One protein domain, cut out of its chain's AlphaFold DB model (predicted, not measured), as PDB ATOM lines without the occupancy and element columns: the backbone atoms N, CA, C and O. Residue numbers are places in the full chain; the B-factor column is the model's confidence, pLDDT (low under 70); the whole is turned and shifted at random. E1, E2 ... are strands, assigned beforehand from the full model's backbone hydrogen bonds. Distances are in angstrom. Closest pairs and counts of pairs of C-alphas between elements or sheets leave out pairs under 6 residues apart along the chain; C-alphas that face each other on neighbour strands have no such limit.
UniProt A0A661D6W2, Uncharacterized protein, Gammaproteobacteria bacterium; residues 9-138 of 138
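What this domain is: This is residues 9 to 138 of the 138 residues of an uncharacterized protein of Gammaproteobacteria bacterium (UniProt A0A661D6W2). This is one long, twisted wall of six strands, E1, E4, E5, E6, E7 and E8 side by side, with no second layer over it; past one end of the wall the small hairpin of E2 and E3 carries the length further, E3 running on into E4. The printed part has 130 residues with eight named strands, E1 to E8 in order along the chain, and no named helix: the class is all strand. The large sheet has the order E1, E4, E5, E6, E7, E8 and is antiparallel throughout, as is the pair E2 and E3. The whole is only just extended, close to loose, with a radius of gyration of the C-alphas of 21.5 A, and its outline is a rod spanning 72 by 25 by 22 A.

How they stand to each other: Begin at the large sheet with E6, residues 78 to 93, and E7, residues 99 to 114, a hairpin of antiparallel strands at 175 degrees; C-alphas 83 and 109 face each other at 4.1 A, and N 84 and O 108 are within hydrogen-bond range at 2.8 A. On the other side of E7 look for E8, residues 122 to 137, an edge strand that forms a hairpin with E7 at 172 degrees; N 107 and O 129 are 2.8 A apart, within hydrogen-bond range. Back at E6, its other neighbour is E5, residues 51 to 63, antiparallel at 170 degrees, with N 58 and O 83 within range at 2.9 A. Next comes E4, residues 37 to 48, which forms a hairpin with E5 at 177 degrees; look at N 42 and O 57, within range at 2.8 A. The sheet's other edge strand is E1, residues 9 to 14, antiparallel to E4 at 176 degrees, with N 12 and O 41 within range at 2.8 A. E4, E5, E6, E7 and E8 form a meander, each strand the antiparallel neighbour of the one before. Before E4 along the chain find the hairpin of E2, residues 19 to 24, and E3, residues 30 to 35, antiparallel at 150 degrees, with N 21 and O 33 within hydrogen-bond range at 3.1 A. E3 runs on into E4 across a break of 1 residue, at 27 degrees, and the two meet only through their link. The closest C-alphas of E3 and E5 are those of Asp 35 and Gly 63, 5.0 A apart. E1 and E2 are apart, and so are, for instance, E2 and E8.

Where its parts are: Find C-alpha 9 at (-35.739, 5.178, 29.083), where E1 begins its six residues. E2 and E3, also six residues each, follow; E3 begins at C-alpha 30, at (-71.919, 19.442, 5.403). From there read on to E4, 36.0 A from first to last C-alpha, and E5, 40.1 A. The longest strands by residues are E6, E7 and E8, with 16 each: E6 measures 49.6 A, E7 49.9 A and E8 48.4 A. E8 ends at C-alpha 137, at (-28.972, 25.431, 50.197).

The domain as a whole: The two C-alphas farthest apart are those of Gly 28 and Asn 95, 71.8 A. From edge to edge of the large sheet the strands' lines turn by 30 degrees, and its C-alphas lie up to 8.5 A off their best plane. The link from E5 to E6, residues 64 to 77, is long; the one from E7 to E8 is short, and the others are tight. The printed part has no cut and ends at the chain's last residue, Val 138. The mean pLDDT of the printed part is 90.1, and the one residue under 70 is Arg 9.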
ATOM      1  N   ARG A   9     -35.246   4.829  30.420       65.62
ATOM      2  CA  ARG A   9     -35.739   5.178  29.083       65.62
ATOM      3  C   ARG A   9     -37.173   4.712  28.975       65.62
ATOM      4  O   ARG A   9     -37.445   3.543  29.235       65.62
ATOM      5  N   LEU A  10     -38.059   5.613  28.588       73.25
ATOM      6  CA  LEU A  10     -39.448   5.290  28.317       73.25
ATOM      7  C   LEU A  10     -39.804   5.892  26.962       73.25
ATOM      8  O   LEU A  10     -39.725   7.101  26.779       73.25
ATOM      9  N   CYS A  11     -40.150   5.033  26.012       76.19
ATOM     10  CA  CYS A  11     -40.777   5.432  24.760       76.19
ATOM     11  C   CYS A  11     -42.214   4.922  24.815       76.19
ATOM     12  O   CYS A  11     -42.429   3.752  25.144       76.19
ATOM     13  N   LYS A  12     -43.179   5.799  24.558       79.75
ATOM     14  CA  LYS A  12     -44.606   5.490  24.573       79.75
ATOM     15  C   LYS A  12     -45.202   5.938  23.248       79.75
ATOM     16  O   LYS A  12     -44.984   7.071  22.831       79.75
ATOM     17  N   VAL A  13     -45.938   5.041  22.610       77.38
ATOM     18  CA  VAL A  13     -46.723   5.334  21.411       77.38
ATOM     19  C   VAL A  13     -48.170   5.033  21.749       77.38
ATOM     20  O   VAL A  13     -48.458   3.944  22.249       77.38
ATOM     21  N   GLU A  14     -49.059   5.984  21.506       75.75
ATOM     22  CA  GLU A  14     -50.497   5.815  21.673       75.75
ATOM     23  C   GLU A  14     -51.181   6.157  20.358       75.75
ATOM     24  O   GLU A  14     -51.056   7.267  19.852       75.75
ATOM     25  N   TYR A  15     -51.903   5.180  19.819       79.19
ATOM     26  CA  TYR A  15     -52.798   5.380  18.689       79.19
ATOM     27  C   TYR A  15     -54.219   5.391  19.231       79.19
ATOM     28  O   TYR A  15     -54.636   4.415  19.868       79.19
ATOM     29  N   ASN A  16     -54.956   6.476  19.008       75.50
ATOM     30  CA  ASN A  16     -56.361   6.521  19.394       75.50
ATOM     31  C   ASN A  16     -57.228   5.947  18.268       75.50
ATOM     32  O   ASN A  16     -56.865   5.939  17.090       75.50
ATOM     33  N   ARG A  17     -58.398   5.421  18.624       78.88
ATOM     34  CA  ARG A  17     -59.342   4.906  17.639       78.88
ATOM     35  C   ARG A  17     -59.916   6.093  16.867       78.88
ATOM     36  O   ARG A  17     -60.543   6.962  17.463       78.88
ATOM     37  N   ARG A  18     -59.698   6.108  15.552       86.88
ATOM     38  CA  ARG A  18     -60.217   7.150  14.661       86.88
ATOM     39  C   ARG A  18     -61.729   7.003  14.518       86.88
ATOM     40  O   ARG A  18     -62.210   5.905  14.221       86.88
ATOM     41  N   HIS A  19     -62.464   8.082  14.756       84.38
ATOM     42  CA  HIS A  19     -63.915   8.127  14.609       84.38
ATOM     43  C   HIS A  19     -64.286   9.073  13.476       84.38
ATOM     44  O   HIS A  19     -63.944  10.249  13.502       84.38
ATOM     45  N   HIS A  20     -65.019   8.544  12.502       88.50
ATOM     46  CA  HIS A  20     -65.495   9.289  11.344       88.50
ATOM     47  C   HIS A  20     -66.974   9.615  11.535       88.50
ATOM     48  O   HIS A  20     -67.777   8.706  11.776       88.50
ATOM     49  N   TYR A  21     -67.360  10.881  11.417       88.12
ATOM     50  CA  TYR A  21     -68.767  11.280  11.474       88.12
ATOM     51  C   TYR A  21     -69.071  12.467  10.559       88.12
ATOM     52  O   TYR A  21     -68.189  13.228  10.163       88.12
ATOM     53  N   GLY A  22     -70.348  12.594  10.191       89.38
ATOM     54  CA  GLY A  22     -70.850  13.741   9.442       89.38
ATOM     55  C   GLY A  22     -71.038  14.941  10.363       89.38
ATOM     56  O   GLY A  22     -71.606  14.809  11.447       89.38
ATOM     57  N   PHE A  23     -70.580  16.103   9.918       88.44
ATOM     58  CA  PHE A  23     -70.665  17.358  10.647       88.44
ATOM     59  C   PHE A  23     -71.197  18.466   9.731       88.44
ATOM     60  O   PHE A  23     -70.823  18.548   8.559       88.44
ATOM     61  N   THR A  24     -72.075  19.308  10.274       90.00
ATOM     62  CA  THR A  24     -72.597  20.507   9.612       90.00
ATOM     63  C   THR A  24     -72.042  21.720  10.334       90.00
ATOM     64  O   THR A  24     -72.328  21.898  11.520       90.00
ATOM     65  N   ASP A  25     -71.268  22.546   9.637       88.00
ATOM     66  CA  ASP A  25     -70.774  23.788  10.225       88.00
ATOM     67  C   ASP A  25     -71.883  24.839  10.369       88.00
ATOM     68  O   ASP A  25     -72.996  24.712   9.850       88.00
ATOM     69  N   GLU A  26     -71.595  25.919  11.084       85.62
ATOM     70  CA  GLU A  26     -72.541  27.013  11.319       85.62
ATOM     71  C   GLU A  26     -72.912  27.800  10.055       85.62
ATOM     72  O   GLU A  26     -73.830  28.619  10.089       85.62
ATOM     73  N   THR A  27     -72.202  27.580   8.944       88.12
ATOM     74  CA  THR A  27     -72.548  28.139   7.631       88.12
ATOM     75  C   THR A  27     -73.444  27.200   6.820       88.12
ATOM     76  O   THR A  27     -73.867  27.554   5.719       88.12
ATOM     77  N   GLY A  28     -73.794  26.035   7.380       88.31
ATOM     78  CA  GLY A  28     -74.644  25.025   6.758       88.31
ATOM     79  C   GLY A  28     -73.895  24.095   5.804       88.31
ATOM     80  O   GLY A  28     -74.537  23.368   5.045       88.31
ATOM     81  N   ILE A  29     -72.558  24.111   5.812       87.19
ATOM     82  CA  ILE A  29     -71.747  23.220   4.981       87.19
ATOM     83  C   ILE A  29     -71.657  21.866   5.675       87.19
ATOM     84  O   ILE A  29     -71.202  21.762   6.812       87.19
ATOM     85  N   ASN A  30     -72.067  20.820   4.958       89.00
ATOM     86  CA  ASN A  30     -71.919  19.442   5.403       89.00
ATOM     87  C   ASN A  30     -70.591  18.867   4.925       89.00
ATOM     88  O   ASN A  30     -70.266  18.950   3.740       89.00
ATOM     89  N   GLY A  31     -69.883  18.206   5.829       85.56
ATOM     90  CA  GLY A  31     -68.668  17.462   5.529       85.56
ATOM     91  C   GLY A  31     -68.475  16.295   6.488       85.56
ATOM     92  O   GLY A  31     -69.293  16.044   7.374       85.56
ATOM     93  N   THR A  32     -67.391  15.560   6.291       87.31
ATOM     94  CA  THR A  32     -66.947  14.504   7.203       87.31
ATOM     95  C   THR A  32     -65.769  15.000   8.017       87.31
ATOM     96  O   THR A  32     -64.914  15.710   7.490       87.31
ATOM     97  N   VAL A  33     -65.729  14.617   9.287       86.88
ATOM     98  CA  VAL A  33     -64.637  14.937  10.203       86.88
ATOM     99  C   VAL A  33     -64.087  13.646  10.786       86.88
ATOM    100  O   VAL A  33     -64.848  12.734  11.128       86.88
ATOM    101  N   ASP A  34     -62.765  13.628  10.932       88.00
ATOM    102  CA  ASP A  34     -62.021  12.560  11.574       88.00
ATOM    103  C   ASP A  34     -61.582  13.033  12.960       88.00
ATOM    104  O   ASP A  34     -60.773  13.949  13.088       88.00
ATOM    105  N   ASP A  35     -62.116  12.403  14.001       86.06
ATOM    106  CA  ASP A  35     -61.682  12.617  15.380       86.06
ATOM    107  C   ASP A  35     -60.678  11.532  15.767       86.06
ATOM    108  O   ASP A  35     -60.986  10.331  15.799       86.06
ATOM    109  N   TYR A  36     -59.446  11.965  16.005       89.50
ATOM    110  CA  TYR A  36     -58.345  11.133  16.447       89.50
ATOM    111  C   TYR A  36     -57.305  11.984  17.175       89.50
ATOM    112  O   TYR A  36     -57.216  13.194  16.978       89.50
ATOM    113  N   ALA A  37     -56.503  11.325  18.005       89.38
ATOM    114  CA  ALA A  37     -55.366  11.926  18.686       89.38
ATOM    115  C   ALA A  37     -54.273  10.863  18.807       89.38
ATOM    116  O   ALA A  37     -54.315  10.012  19.699       89.38
ATOM    117  N   ASP A  38     -53.333  10.880  17.872       91.75
ATOM    118  CA  ASP A  38     -52.181   9.990  17.867       91.75
ATOM    119  C   ASP A  38     -51.013  10.706  18.551       91.75
ATOM    120  O   ASP A  38     -50.752  11.880  18.292       91.75
ATOM    121  N   SER A  39     -50.308  10.015  19.451       91.56
ATOM    122  CA  SER A  39     -49.182  10.597  20.183       91.56
ATOM    123  C   SER A  39     -47.980   9.663  20.266       91.56
ATOM    124  O   SER A  39     -48.074   8.449  20.469       91.56
ATOM    125  N   LEU A  40     -46.804  10.261  20.134       93.31
ATOM    126  CA  LEU A  40     -45.504   9.643  20.319       93.31
ATOM    127  C   LEU A  40     -44.756  10.455  21.369       93.31
ATOM    128  O   LEU A  40     -44.554  11.654  21.203       93.31
ATOM    129  N   ASN A  41     -44.293   9.802  22.430       93.06
ATOM    130  CA  ASN A  41     -43.477  10.429  23.460       93.06
ATOM    131  C   ASN A  41     -42.205   9.617  23.715       93.06
ATOM    132  O   ASN A  41     -42.250   8.407  23.947       93.06
ATOM    133  N   ALA A  42     -41.067  10.300  23.724       93.19
ATOM    134  CA  ALA A  42     -39.783   9.741  24.105       93.19
ATOM    135  C   ALA A  42     -39.231  10.497  25.315       93.19
ATOM    136  O   ALA A  42     -39.081  11.718  25.302       93.19
ATOM    137  N   ASN A  43     -38.887   9.763  26.369       94.00
ATOM    138  CA  ASN A  43     -38.288  10.306  27.576       94.00
ATOM    139  C   ASN A  43     -36.990   9.571  27.920       94.00
ATOM    140  O   ASN A  43     -36.928   8.334  27.966       94.00
ATOM    141  N   VAL A  44     -35.947  10.352  28.178       94.69
ATOM    142  CA  VAL A  44     -34.638   9.869  28.601       94.69
ATOM    143  C   VAL A  44     -34.183  10.688  29.800       94.69
ATOM    144  O   VAL A  44     -34.036  11.905  29.708       94.69
ATOM    145  N   LEU A  45     -33.898   9.995  30.900       95.50
ATOM    146  CA  LEU A  45     -33.213  10.554  32.059       95.50
ATOM    147  C   LEU A  45     -31.855   9.862  32.213       95.50
ATOM    148  O   LEU A  45     -31.778   8.630  32.298       95.50
ATOM    149  N   LEU A  46     -30.786  10.656  32.211       94.00
ATOM    150  CA  LEU A  46     -29.416  10.210  32.439       94.00
ATOM    151  C   LEU A  46     -28.898  10.839  33.723       94.00
ATOM    152  O   LEU A  46     -28.860  12.059  33.839       94.00
ATOM    153  N   GLU A  47     -28.458  10.004  34.654       95.38
ATOM    154  CA  GLU A  47     -27.879  10.444  35.920       95.38
ATOM    155  C   GLU A  47     -26.449   9.918  36.028       95.38
ATOM    156  O   GLU A  47     -26.174   8.730  35.814       95.38
ATOM    157  N   TYR A  48     -25.522  10.821  36.323       92.31
ATOM    158  CA  TYR A  48     -24.119  10.511  36.539       92.31
ATOM    159  C   TYR A  48     -23.566  11.421  37.628       92.31
ATOM    160  O   TYR A  48     -23.365  12.610  37.399       92.31
ATOM    161  N   ASP A  49     -23.292  10.831  38.792       92.44
ATOM    162  CA  ASP A  49     -22.732  11.537  39.946       92.44
ATOM    163  C   ASP A  49     -23.593  12.755  40.331       92.44
ATOM    164  O   ASP A  49     -24.804  12.618  40.505       92.44
ATOM    165  N   ASP A  50     -23.000  13.946  40.392       94.38
ATOM    166  CA  ASP A  50     -23.683  15.204  40.687       94.38
ATOM    167  C   ASP A  50     -24.443  15.788  39.474       94.38
ATOM    168  O   ASP A  50     -24.881  16.940  39.515       94.38
ATOM    169  N   HIS A  51     -24.598  15.043  38.374       95.50
ATOM    170  CA  HIS A  51     -25.206  15.507  37.122       95.50
ATOM    171  C   HIS A  51     -26.457  14.713  36.740       95.50
ATOM    172  O   HIS A  51     -26.503  13.486  36.828       95.50
ATOM    173  N   SER A  52     -27.457  15.423  36.220       96.56
ATOM    174  CA  SER A  52     -28.664  14.845  35.636       96.56
ATOM    175  C   SER A  52     -29.019  15.562  34.333       96.56
ATOM    176  O   SER A  52     -29.023  16.793  34.277       96.56
ATOM    177  N   LEU A  53     -29.296  14.792  33.281       96.44
ATOM    178  CA  LEU A  53     -29.758  15.265  31.979       96.44
ATOM    179  C   LEU A  53     -31.106  14.618  31.666       96.44
ATOM    180  O   LEU A  53     -31.216  13.394  31.584       96.44
ATOM    181  N   LEU A  54     -32.113  15.454  31.456       96.25
ATOM    182  CA  LEU A  54     -33.445  15.079  31.019       96.25
ATOM    183  C   LEU A  54     -33.631  15.505  29.567       96.25
ATOM    184  O   LEU A  54     -33.344  16.642  29.203       96.25
ATOM    185  N   ILE A  55     -34.136  14.595  28.748       96.31
ATOM    186  CA  ILE A  55     -34.586  14.874  27.389       96.31
ATOM    187  C   ILE A  55     -35.986  14.294  27.269       96.31
ATOM    188  O   ILE A  55     -36.187  13.096  27.493       96.31
ATOM    189  N   ASN A  56     -36.953  15.127  26.913       96.25
ATOM    190  CA  ASN A  56     -38.281  14.678  26.538       96.25
ATOM    191  C   ASN A  56     -38.641  15.254  25.177       96.25
ATOM    192  O   ASN A  56     -38.480  16.446  24.966       96.25
ATOM    193  N   ALA A  57     -39.098  14.406  24.268       96.25
ATOM    194  CA  ALA A  57     -39.586  14.806  22.961       96.25
ATOM    195  C   ALA A  57     -40.967  14.199  22.746       96.25
ATOM    196  O   ALA A  57     -41.234  13.082  23.204       96.25
ATOM    197  N   PHE A  58     -41.831  14.928  22.058       95.06
ATOM    198  CA  PHE A  58     -43.165  14.472  21.723       95.06
ATOM    199  C   PHE A  58     -43.563  14.912  20.322       95.06
ATOM    200  O   PHE A  58     -43.081  15.922  19.810       95.06
ATOM    201  N   LYS A  59     -44.450  14.121  19.734       95.44
ATOM    202  CA  LYS A  59     -45.120  14.390  18.476       95.44
ATOM    203  C   LYS A  59     -46.564  13.943  18.610       95.44
ATOM    204  O   LYS A  59     -46.798  12.787  18.954       95.44
ATOM    205  N   ASN A  60     -47.494  14.833  18.309       93.62
ATOM    206  CA  ASN A  60     -48.915  14.551  18.265       93.62
ATOM    207  C   ASN A  60     -49.462  14.914  16.885       93.62
ATOM    208  O   ASN A  60     -49.063  15.919  16.299       93.62
ATOM    209  N   ASP A  61     -50.380  14.092  16.400       92.88
ATOM    210  CA  ASP A  61     -51.182  14.335  15.205       92.88
ATOM    211  C   ASP A  61     -52.642  14.151  15.621       92.88
ATOM    212  O   ASP A  61     -53.029  13.078  16.096       92.88
ATOM    213  N   GLU A  62     -53.428  15.219  15.535       89.31
ATOM    214  CA  GLU A  62     -54.817  15.227  15.987       89.31
ATOM    215  C   GLU A  62     -55.760  15.811  14.935       89.31
ATOM    216  O   GLU A  62     -55.422  16.751  14.210       89.31
ATOM    217  N   GLY A  63     -56.978  15.274  14.881       86.06
ATOM    218  CA  GLY A  63     -58.072  15.887  14.140       86.06
ATOM    219  C   GLY A  63     -58.529  17.154  14.859       86.06
ATOM    220  O   GLY A  63     -59.070  17.084  15.963       86.06
ATOM    221  N   TYR A  64     -58.310  18.329  14.261       77.31
ATOM    222  CA  TYR A  64     -58.611  19.603  14.913       77.31
ATOM    223  C   TYR A  64     -59.878  20.244  14.351       77.31
ATOM    224  O   TYR A  64     -59.974  20.624  13.183       77.31
ATOM    225  N   LEU A  65     -60.865  20.412  15.227       78.69
ATOM    226  CA  LEU A  65     -62.114  21.112  14.920       78.69
ATOM    227  C   LEU A  65     -62.072  22.599  15.288       78.69
ATOM    228  O   LEU A  65     -62.837  23.395  14.752       78.69
ATOM    229  N   GLY A  66     -61.169  22.995  16.183       70.75
ATOM    230  CA  GLY A  66     -61.127  24.352  16.716       70.75
ATOM    231  C   GLY A  66     -62.305  24.712  17.623       70.75
ATOM    232  O   GLY A  66     -63.168  23.900  17.939       70.75
ATOM    233  N   VAL A  67     -62.306  25.964  18.091       71.75
ATOM    234  CA  VAL A  67     -63.340  26.499  19.002       71.75
ATOM    235  C   VAL A  67     -64.653  26.774  18.263       71.75
ATOM    236  O   VAL A  67     -65.732  26.690  18.845       71.75
ATOM    237  N   THR A  68     -64.564  27.110  16.976       80.06
ATOM    238  CA  THR A  68     -65.718  27.286  16.093       80.06
ATOM    239  C   THR A  68     -65.431  26.535  14.790       80.06
ATOM    240  O   THR A  68     -64.657  27.034  13.966       80.06
ATOM    241  N   PRO A  69     -65.956  25.309  14.648       79.81
ATOM    242  CA  PRO A  69     -65.607  24.412  13.554       79.81
ATOM    243  C   PRO A  69     -66.200  24.868  12.222       79.81
ATOM    244  O   PRO A  69     -67.297  24.473  11.854       79.81
ATOM    245  N   LYS A  70     -65.427  25.659  11.469       86.00
ATOM    246  CA  LYS A  70     -65.713  26.022  10.074       86.00
ATOM    247  C   LYS A  70     -64.827  25.238   9.127       86.00
ATOM    248  O   LYS A  70     -63.602  25.373   9.201       86.00
ATOM    249  N   PHE A  71     -65.412  24.557   8.144       84.81
ATOM    250  CA  PHE A  71     -64.617  23.924   7.084       84.81
ATOM    251  C   PHE A  71     -63.783  24.959   6.324       84.81
ATOM    252  O   PHE A  71     -62.606  24.744   6.058       84.81
ATOM    253  N   SER A  72     -64.345  26.148   6.074       84.38
ATOM    254  CA  SER A  72     -63.618  27.269   5.454       84.38
ATOM    255  C   SER A  72     -62.379  27.732   6.233       84.38
ATOM    256  O   SER A  72     -61.484  28.320   5.632       84.38
ATOM    257  N   ALA A  73     -62.302  27.446   7.536       82.69
ATOM    258  CA  ALA A  73     -61.158  27.754   8.392       82.69
ATOM    259  C   ALA A  73     -60.244  26.541   8.650       82.69
ATOM    260  O   ALA A  73     -59.357  26.637   9.495       82.69
ATOM    261  N   GLY A  74     -60.450  25.425   7.940       82.31
ATOM    262  CA  GLY A  74     -59.646  24.205   8.062       82.31
ATOM    263  C   GLY A  74     -60.111  23.225   9.139       82.31
ATOM    264  O   GLY A  74     -59.350  22.333   9.501       82.31
ATOM    265  N   ALA A  75     -61.335  23.364   9.665       84.44
ATOM    266  CA  ALA A  75     -61.882  22.372  10.590       84.44
ATOM    267  C   ALA A  75     -61.983  20.994   9.918       84.44
ATOM    268  O   ALA A  75     -62.469  20.883   8.793       84.44
ATOM    269  N   GLY A  76     -61.540  19.956  10.628       83.31
ATOM    270  CA  GLY A  76     -61.509  18.579  10.128       83.31
ATOM    271  C   GLY A  76     -60.201  18.187   9.438       83.31
ATOM    272  O   GLY A  76     -59.981  16.997   9.233       83.31
ATOM    273  N   ASN A  77     -59.317  19.146   9.152       88.19
ATOM    274  CA  ASN A  77     -57.939  18.857   8.764       88.19
ATOM    275  C   ASN A  77     -57.081  18.564  10.002       88.19
ATOM    276  O   ASN A  77     -57.448  18.882  11.141       88.19
ATOM    277  N   ASN A  78     -55.921  17.955   9.776       89.69
ATOM    278  CA  ASN A  78     -55.032  17.575  10.858       89.69
ATOM    279  C   ASN A  78     -54.276  18.776  11.452       89.69
ATOM    280  O   ASN A  78     -53.987  19.783  10.791       89.69
ATOM    281  N   HIS A  79     -53.920  18.627  12.721       90.38
ATOM    282  CA  HIS A  79     -53.078  19.534  13.481       90.38
ATOM    283  C   HIS A  79     -51.853  18.768  13.971       90.38
ATOM    284  O   HIS A  79     -51.961  17.815  14.743       90.38
ATOM    285  N   ASP A  80     -50.686  19.209  13.510       93.44
ATOM    286  CA  ASP A  80     -49.406  18.625  13.890       93.44
ATOM    287  C   ASP A  80     -48.829  19.417  15.067       93.44
ATOM    288  O   ASP A  80     -48.690  20.643  14.994       93.44
ATOM    289  N   VAL A  81     -48.482  18.730  16.155       93.94
ATOM    290  CA  VAL A  81     -47.857  19.341  17.334       93.94
ATOM    291  C   VAL A  81     -46.591  18.586  17.699       93.94
ATOM    292  O   VAL A  81     -46.644  17.450  18.162       93.94
ATOM    293  N   ASP A  82     -45.451  19.254  17.584       96.25
ATOM    294  CA  ASP A  82     -44.142  18.694  17.903       96.25
ATOM    295  C   ASP A  82     -43.491  19.473  19.046       96.25
ATOM    296  O   ASP A  82     -43.732  20.666  19.251       96.25
ATOM    297  N   GLY A  83     -42.647  18.813  19.831       96.69
ATOM    298  CA  GLY A  83     -41.910  19.513  20.869       96.69
ATOM    299  C   GLY A  83     -40.789  18.714  21.498       96.69
ATOM    300  O   GLY A  83     -40.735  17.484  21.431       96.69
ATOM    301  N   ALA A  84     -39.874  19.440  22.126       97.19
ATOM    302  CA  ALA A  84     -38.774  18.875  22.873       97.19
ATOM    303  C   ALA A  84     -38.367  19.790  24.028       97.19
ATOM    304  O   ALA A  84     -38.166  20.988  23.850       97.19
ATOM    305  N   ILE A  85     -38.153  19.191  25.196       97.12
ATOM    306  CA  ILE A  85     -37.553  19.834  26.356       97.12
ATOM    307  C   ILE A  85     -36.260  19.120  26.742       97.12
ATOM    308  O   ILE A  85     -36.194  17.892  26.866       97.12
ATOM    309  N   ILE A  86     -35.215  19.913  26.948       97.56
ATOM    310  CA  ILE A  86     -33.910  19.481  27.436       97.56
ATOM    311  C   ILE A  86     -33.684  20.162  28.779       97.56
ATOM    312  O   ILE A  86     -33.742  21.384  28.877       97.56
ATOM    313  N   GLY A  87     -33.412  19.378  29.816       97.81
ATOM    314  CA  GLY A  87     -33.125  19.861  31.159       97.81
ATOM    315  C   GLY A  87     -31.778  19.353  31.645       97.81
ATOM    316  O   GLY A  87     -31.498  18.163  31.561       97.81
ATOM    317  N   TYR A  88     -30.956  20.229  32.205       97.94
ATOM    318  CA  TYR A  88     -29.700  19.865  32.849       97.94
ATOM    319  C   TYR A  88     -29.712  20.313  34.305       97.94
ATOM    320  O   TYR A  88     -30.093  21.437  34.624       97.94
ATOM    321  N   THR A  89     -29.291  19.432  35.202       97.75
ATOM    322  CA  THR A  89     -29.128  19.727  36.622       97.75
ATOM    323  C   THR A  89     -27.736  19.316  37.072       97.75
ATOM    324  O   THR A  89     -27.308  18.195  36.815       97.75
ATOM    325  N   HIS A  90     -27.061  20.204  37.798       97.31
ATOM    326  CA  HIS A  90     -25.826  19.903  38.514       97.31
ATOM    327  C   HIS A  90     -25.996  20.218  40.000       97.31
ATOM    328  O   HIS A  90     -26.434  21.316  40.351       97.31
ATOM    329  N   SER A  91     -25.680  19.262  40.869       95.50
ATOM    330  CA  SER A  91     -25.827  19.382  42.320       95.50
ATOM    331  C   SER A  91     -24.472  19.217  42.992       95.50
ATOM    332  O   SER A  91     -24.081  18.102  43.283       95.50
ATOM    333  N   HIS A  92     -23.768  20.310  43.269       94.19
ATOM    334  CA  HIS A  92     -22.452  20.245  43.894       94.19
ATOM    335  C   HIS A  92     -22.542  20.364  45.415       94.19
ATOM    336  O   HIS A  92     -23.144  21.303  45.950       94.19
ATOM    337  N   ARG A  93     -21.907  19.436  46.129       92.00
ATOM    338  CA  ARG A  93     -21.823  19.464  47.589       92.00
ATOM    339  C   ARG A  93     -20.459  19.984  48.044       92.00
ATOM    340  O   ARG A  93     -19.465  19.272  47.965       92.00
ATOM    341  N   TRP A  94     -20.436  21.184  48.622       90.25
ATOM    342  CA  TRP A  94     -19.212  21.782  49.173       90.25
ATOM    343  C   TRP A  94     -18.774  21.097  50.470       90.25
ATOM    344  O   TRP A  94     -17.588  20.917  50.731       90.25
ATOM    345  N   ASN A  95     -19.740  20.733  51.318       91.06
ATOM    346  CA  ASN A  95     -19.526  19.973  52.550       91.06
ATOM    347  C   ASN A  95     -20.851  19.328  53.009       91.06
ATOM    348  O   ASN A  95     -21.851  19.364  52.304       91.06
ATOM    349  N   LYS A  96     -20.889  18.729  54.208       87.19
ATOM    350  CA  LYS A  96     -22.088  18.028  54.711       87.19
ATOM    351  C   LYS A  96     -23.332  18.918  54.886       87.19
ATOM    352  O   LYS A  96     -24.420  18.365  54.981       87.19
ATOM    353  N   LYS A  97     -23.172  20.241  54.979       87.94
ATOM    354  CA  LYS A  97     -24.256  21.205  55.234       87.94
ATOM    355  C   LYS A  97     -24.592  22.040  53.997       87.94
ATOM    356  O   LYS A  97     -25.754  22.213  53.675       87.94
ATOM    357  N   TYR A  98     -23.577  22.479  53.262       92.06
ATOM    358  CA  TYR A  98     -23.742  23.398  52.141       92.06
ATOM    359  C   TYR A  98     -23.741  22.666  50.798       92.06
ATOM    360  O   TYR A  98     -22.779  21.963  50.464       92.06
ATOM    361  N   TYR A  99     -24.782  22.889  49.996       93.44
ATOM    362  CA  TYR A  99     -24.857  22.399  48.622       93.44
ATOM    363  C   TYR A  99     -25.460  23.430  47.667       93.44
ATOM    364  O   TYR A  99     -26.311  24.239  48.034       93.44
ATOM    365  N   THR A 100     -25.009  23.392  46.418       95.56
ATOM    366  CA  THR A 100     -25.452  24.280  45.344       95.56
ATOM    367  C   THR A 100     -26.099  23.452  44.247       95.56
ATOM    368  O   THR A 100     -25.544  22.448  43.807       95.56
ATOM    369  N   LYS A 101     -27.268  23.886  43.777       96.94
ATOM    370  CA  LYS A 101     -27.984  23.266  42.664       96.94
ATOM    371  C   LYS A 101     -28.133  24.257  41.519       96.94
ATOM    372  O   LYS A 101     -28.789  25.287  41.676       96.94
ATOM    373  N   LEU A 102     -27.550  23.925  40.375       97.38
ATOM    374  CA  LEU A 102     -27.769  24.600  39.101       97.38
ATOM    375  C   LEU A 102     -28.785  23.797  38.291       97.38
ATOM    376  O   LEU A 102     -28.649  22.583  38.160       97.38
ATOM    377  N   GLN A 103     -29.782  24.473  37.737       97.94
ATOM    378  CA  GLN A 103     -30.753  23.893  36.817       97.94
ATOM    379  C   GLN A 103     -30.852  24.777  35.583       97.94
ATOM    380  O   GLN A 103     -31.014  25.985  35.717       97.94
ATOM    381  N   LEU A 104     -30.769  24.178  34.403       98.12
ATOM    382  CA  LEU A 104     -30.936  24.825  33.107       98.12
ATOM    383  C   LEU A 104     -31.980  24.046  32.316       98.12
ATOM    384  O   LEU A 104     -32.046  22.821  32.434       98.12
ATOM    385  N   PHE A 105     -32.771  24.734  31.506       97.88
ATOM    386  CA  PHE A 105     -33.687  24.083  30.584       97.88
ATOM    387  C   PHE A 105     -33.843  24.869  29.285       97.88
ATOM    388  O   PHE A 105     -33.684  26.092  29.251       97.88
ATOM    389  N   TYR A 106     -34.177  24.137  28.232       98.00
ATOM    390  CA  TYR A 106     -34.605  24.651  26.944       98.00
ATOM    391  C   TYR A 106     -35.849  23.880  26.515       98.00
ATOM    392  O   TYR A 106     -35.835  22.651  26.531       98.00
ATOM    393  N   ASP A 107     -36.900  24.605  26.164       97.44
ATOM    394  CA  ASP A 107     -38.176  24.091  25.684       97.44
ATOM    395  C   ASP A 107     -38.433  24.655  24.285       97.44
ATOM    396  O   ASP A 107     -38.265  25.853  24.038       97.44
ATOM    397  N   TRP A 108     -38.806  23.774  23.369       97.75
ATOM    398  CA  TRP A 108     -39.175  24.073  21.998       97.75
ATOM    399  C   TRP A 108     -40.489  23.362  21.685       97.75
ATOM    400  O   TRP A 108     -40.625  22.162  21.923       97.75
ATOM    401  N   ASN A 109     -41.442  24.091  21.112       96.94
ATOM    402  CA  ASN A 109     -42.710  23.550  20.644       96.94
ATOM    403  C   ASN A 109     -43.080  24.184  19.304       96.94
ATOM    404  O   ASN A 109     -42.899  25.384  19.106       96.94
ATOM    405  N   GLU A 110     -43.633  23.383  18.409       96.50
ATOM    406  CA  GLU A 110     -44.168  23.812  17.126       96.50
ATOM    407  C   GLU A 110     -45.593  23.280  16.981       96.50
ATOM    408  O   GLU A 110     -45.900  22.160  17.397       96.50
ATOM    409  N   ARG A 111     -46.481  24.109  16.433       93.50
ATOM    410  CA  ARG A 111     -47.869  23.751  16.135       93.50
ATOM    411  C   ARG A 111     -48.190  24.180  14.721       93.50
ATOM    412  O   ARG A 111     -48.079  25.366  14.412       93.50
ATOM    413  N   ASN A 112     -48.620  23.244  13.891       93.19
ATOM    414  CA  ASN A 112     -48.988  23.503  12.511       93.19
ATOM    415  C   ASN A 112     -50.445  23.110  12.280       93.19
ATOM    416  O   ASN A 112     -50.787  21.929  12.280       93.19
ATOM    417  N   LEU A 113     -51.305  24.114  12.120       89.94
ATOM    418  CA  LEU A 113     -52.750  23.934  11.998       89.94
ATOM    419  C   LEU A 113     -53.271  24.471  10.671       89.94
ATOM    420  O   LEU A 113     -52.880  25.551  10.220       89.94
ATOM    421  N   SER A 114     -54.208  23.740  10.082       89.00
ATOM    422  CA  SER A 114     -54.910  24.174   8.880       89.00
ATOM    423  C   SER A 114     -55.687  25.474   9.103       89.00
ATOM    424  O   SER A 114     -56.195  25.750  10.192       89.00
ATOM    425  N   ARG A 115     -55.764  26.304   8.063       87.38
ATOM    426  CA  ARG A 115     -56.511  27.574   8.030       87.38
ATOM    427  C   ARG A 115     -57.451  27.668   6.832       87.38
ATOM    428  O   ARG A 115     -58.107  28.696   6.671       87.38
ATOM    429  N   SER A 116     -57.508  26.632   6.001       86.94
ATOM    430  CA  SER A 116     -58.350  26.562   4.811       86.94
ATOM    431  C   SER A 116     -58.942  25.168   4.651       86.94
ATOM    432  O   SER A 116     -58.365  24.178   5.091       86.94
ATOM    433  N   ALA A 117     -60.086  25.079   3.971       81.94
ATOM    434  CA  ALA A 117     -60.748  23.799   3.702       81.94
ATOM    435  C   ALA A 117     -59.872  22.821   2.901       81.94
ATOM    436  O   ALA A 117     -59.960  21.617   3.102       81.94
ATOM    437  N   ALA A 118     -59.032  23.338   1.998       83.50
ATOM    438  CA  ALA A 118     -58.160  22.536   1.140       83.50
ATOM    439  C   ALA A 118     -56.826  22.142   1.804       83.50
ATOM    440  O   ALA A 118     -56.018  21.479   1.160       83.50
ATOM    441  N   ASP A 119     -56.585  22.578   3.045       84.25
ATOM    442  CA  ASP A 119     -55.322  22.413   3.781       84.25
ATOM    443  C   ASP A 119     -54.072  22.996   3.090       84.25
ATOM    444  O   ASP A 119     -52.930  22.687   3.424       84.25
ATOM    445  N   ASP A 120     -54.269  23.896   2.128       87.88
ATOM    446  CA  ASP A 120     -53.198  24.584   1.402       87.88
ATOM    447  C   ASP A 120     -52.645  25.800   2.159       87.88
ATOM    448  O   ASP A 120     -51.519  26.241   1.916       87.88
ATOM    449  N   ILE A 121     -53.415  26.329   3.110       87.69
ATOM    450  CA  ILE A 121     -53.013  27.418   3.992       87.69
ATOM    451  C   ILE A 121     -52.933  26.853   5.401       87.69
ATOM    452  O   ILE A 121     -53.952  26.503   5.993       87.69
ATOM    453  N   ARG A 122     -51.727  26.820   5.969       91.50
ATOM    454  CA  ARG A 122     -51.496  26.397   7.354       91.50
ATOM    455  C   ARG A 122     -50.826  27.515   8.151       91.50
ATOM    456  O   ARG A 122     -50.084  28.332   7.605       91.50
ATOM    457  N   ALA A 123     -51.124  27.584   9.442       90.31
ATOM    458  CA  ALA A 123     -50.486  28.494  10.381       90.31
ATOM    459  C   ALA A 123     -49.479  27.716  11.227       90.31
ATOM    460  O   ALA A 123     -49.859  26.807  11.963       90.31
ATOM    461  N   ASN A 124     -48.214  28.127  11.144       94.06
ATOM    462  CA  ASN A 124     -47.146  27.609  11.983       94.06
ATOM    463  C   ASN A 124     -46.930  28.531  13.194       94.06
ATOM    464  O   ASN A 124     -46.670  29.727  13.035       94.06
ATOM    465  N   ILE A 125     -47.039  27.974  14.395       94.25
ATOM    466  CA  ILE A 125     -46.800  28.655  15.664       94.25
ATOM    467  C   ILE A 125     -45.595  28.001  16.334       94.25
ATOM    468  O   ILE A 125     -45.663  26.860  16.788       94.25
ATOM    469  N   LEU A 126     -44.512  28.765  16.446       96.75
ATOM    470  CA  LEU A 126     -43.268  28.348  17.081       96.75
ATOM    471  C   LEU A 126     -43.142  28.972  18.476       96.75
ATOM    472  O   LEU A 126     -43.221  30.192  18.630       96.75
ATOM    473  N   GLY A 127     -42.902  28.141  19.483       96.50
ATOM    474  CA  GLY A 127     -42.619  28.536  20.859       96.50
ATOM    475  C   GLY A 127     -41.228  28.079  21.284       96.50
ATOM    476  O   GLY A 127     -40.844  26.935  21.052       96.50
ATOM    477  N   GLN A 128     -40.472  28.975  21.916       97.12
ATOM    478  CA  GLN A 128     -39.169  28.661  22.497       97.12
ATOM    479  C   GLN A 128     -39.038  29.314  23.866       97.12
ATOM    480  O   GLN A 128     -39.368  30.489  24.038       97.12
ATOM    481  N   GLN A 129     -38.517  28.566  24.832       97.25
ATOM    482  CA  GLN A 129     -38.207  29.071  26.158       97.25
ATOM    483  C   GLN A 129     -36.844  28.555  26.604       97.25
ATOM    484  O   GLN A 129     -36.547  27.369  26.526       97.25
ATOM    485  N   ILE A 130     -36.022  29.458  27.129       97.31
ATOM    486  CA  ILE A 130     -34.786  29.117  27.823       97.31
ATOM    487  C   ILE A 130     -34.860  29.672  29.236       97.31
ATOM    488  O   ILE A 130     -35.355  30.778  29.464       97.31
ATOM    489  N   GLY A 131     -34.363  28.909  30.196       97.56
ATOM    490  CA  GLY A 131     -34.339  29.365  31.569       97.56
ATOM    491  C   GLY A 131     -33.386  28.574  32.434       97.56
ATOM    492  O   GLY A 131     -32.815  27.554  32.045       97.56
ATOM    493  N   GLY A 132     -33.217  29.070  33.647       96.81
ATOM    494  CA  GLY A 132     -32.396  28.407  34.631       96.81
ATOM    495  C   GLY A 132     -32.603  28.968  36.020       96.81
ATOM    496  O   GLY A 132     -33.167  30.043  36.210       96.81
ATOM    497  N   SER A 133     -32.141  28.215  37.006       97.31
ATOM    498  CA  SER A 133     -32.072  28.673  38.383       97.31
ATOM    499  C   SER A 133     -30.807  28.161  39.050       97.31
ATOM    500  O   SER A 133     -30.351  27.046  38.794       97.31
ATOM    501  N   LEU A 134     -30.256  28.994  39.926       96.50
ATOM    502  CA  LEU A 134     -29.181  28.632  40.831       96.50
ATOM    503  C   LEU A 134     -29.719  28.750  42.251       96.50
ATOM    504  O   LEU A 134     -30.266  29.787  42.628       96.50
ATOM    505  N   ARG A 135     -29.585  27.685  43.035       95.44
ATOM    506  CA  ARG A 135     -30.021  27.654  44.431       95.44
ATOM    507  C   ARG A 135     -28.862  27.228  45.313       95.44
ATOM    508  O   ARG A 135     -28.287  26.164  45.100       95.44
ATOM    509  N   ASN A 136     -28.554  28.047  46.312       91.12
ATOM    510  CA  ASN A 136     -27.670  27.673  47.408       91.12
ATOM    511  C   ASN A 136     -28.535  27.203  48.568       91.12
ATOM    512  O   ASN A 136     -29.497  27.882  48.928       91.12
ATOM    513  N   ILE A 137     -28.216  26.038  49.113       86.69
ATOM    514  CA  ILE A 137     -28.972  25.431  50.197       86.69
ATOM    515  C   ILE A 137     -28.001  25.173  51.351       86.69
ATOM    516  O   ILE A 137     -26.896  24.658  51.151       86.69
ATOM    517  N   VAL A 138     -28.412  25.647  52.528       77.94
ATOM    518  CA  VAL A 138     -27.644  25.726  53.780       77.94
ATOM    519  C   VAL A 138     -28.251  24.790  54.812       77.94
ATOM    520  O   VAL A 138     -29.500  24.721  54.849       77.94
TER     521      VAL A 138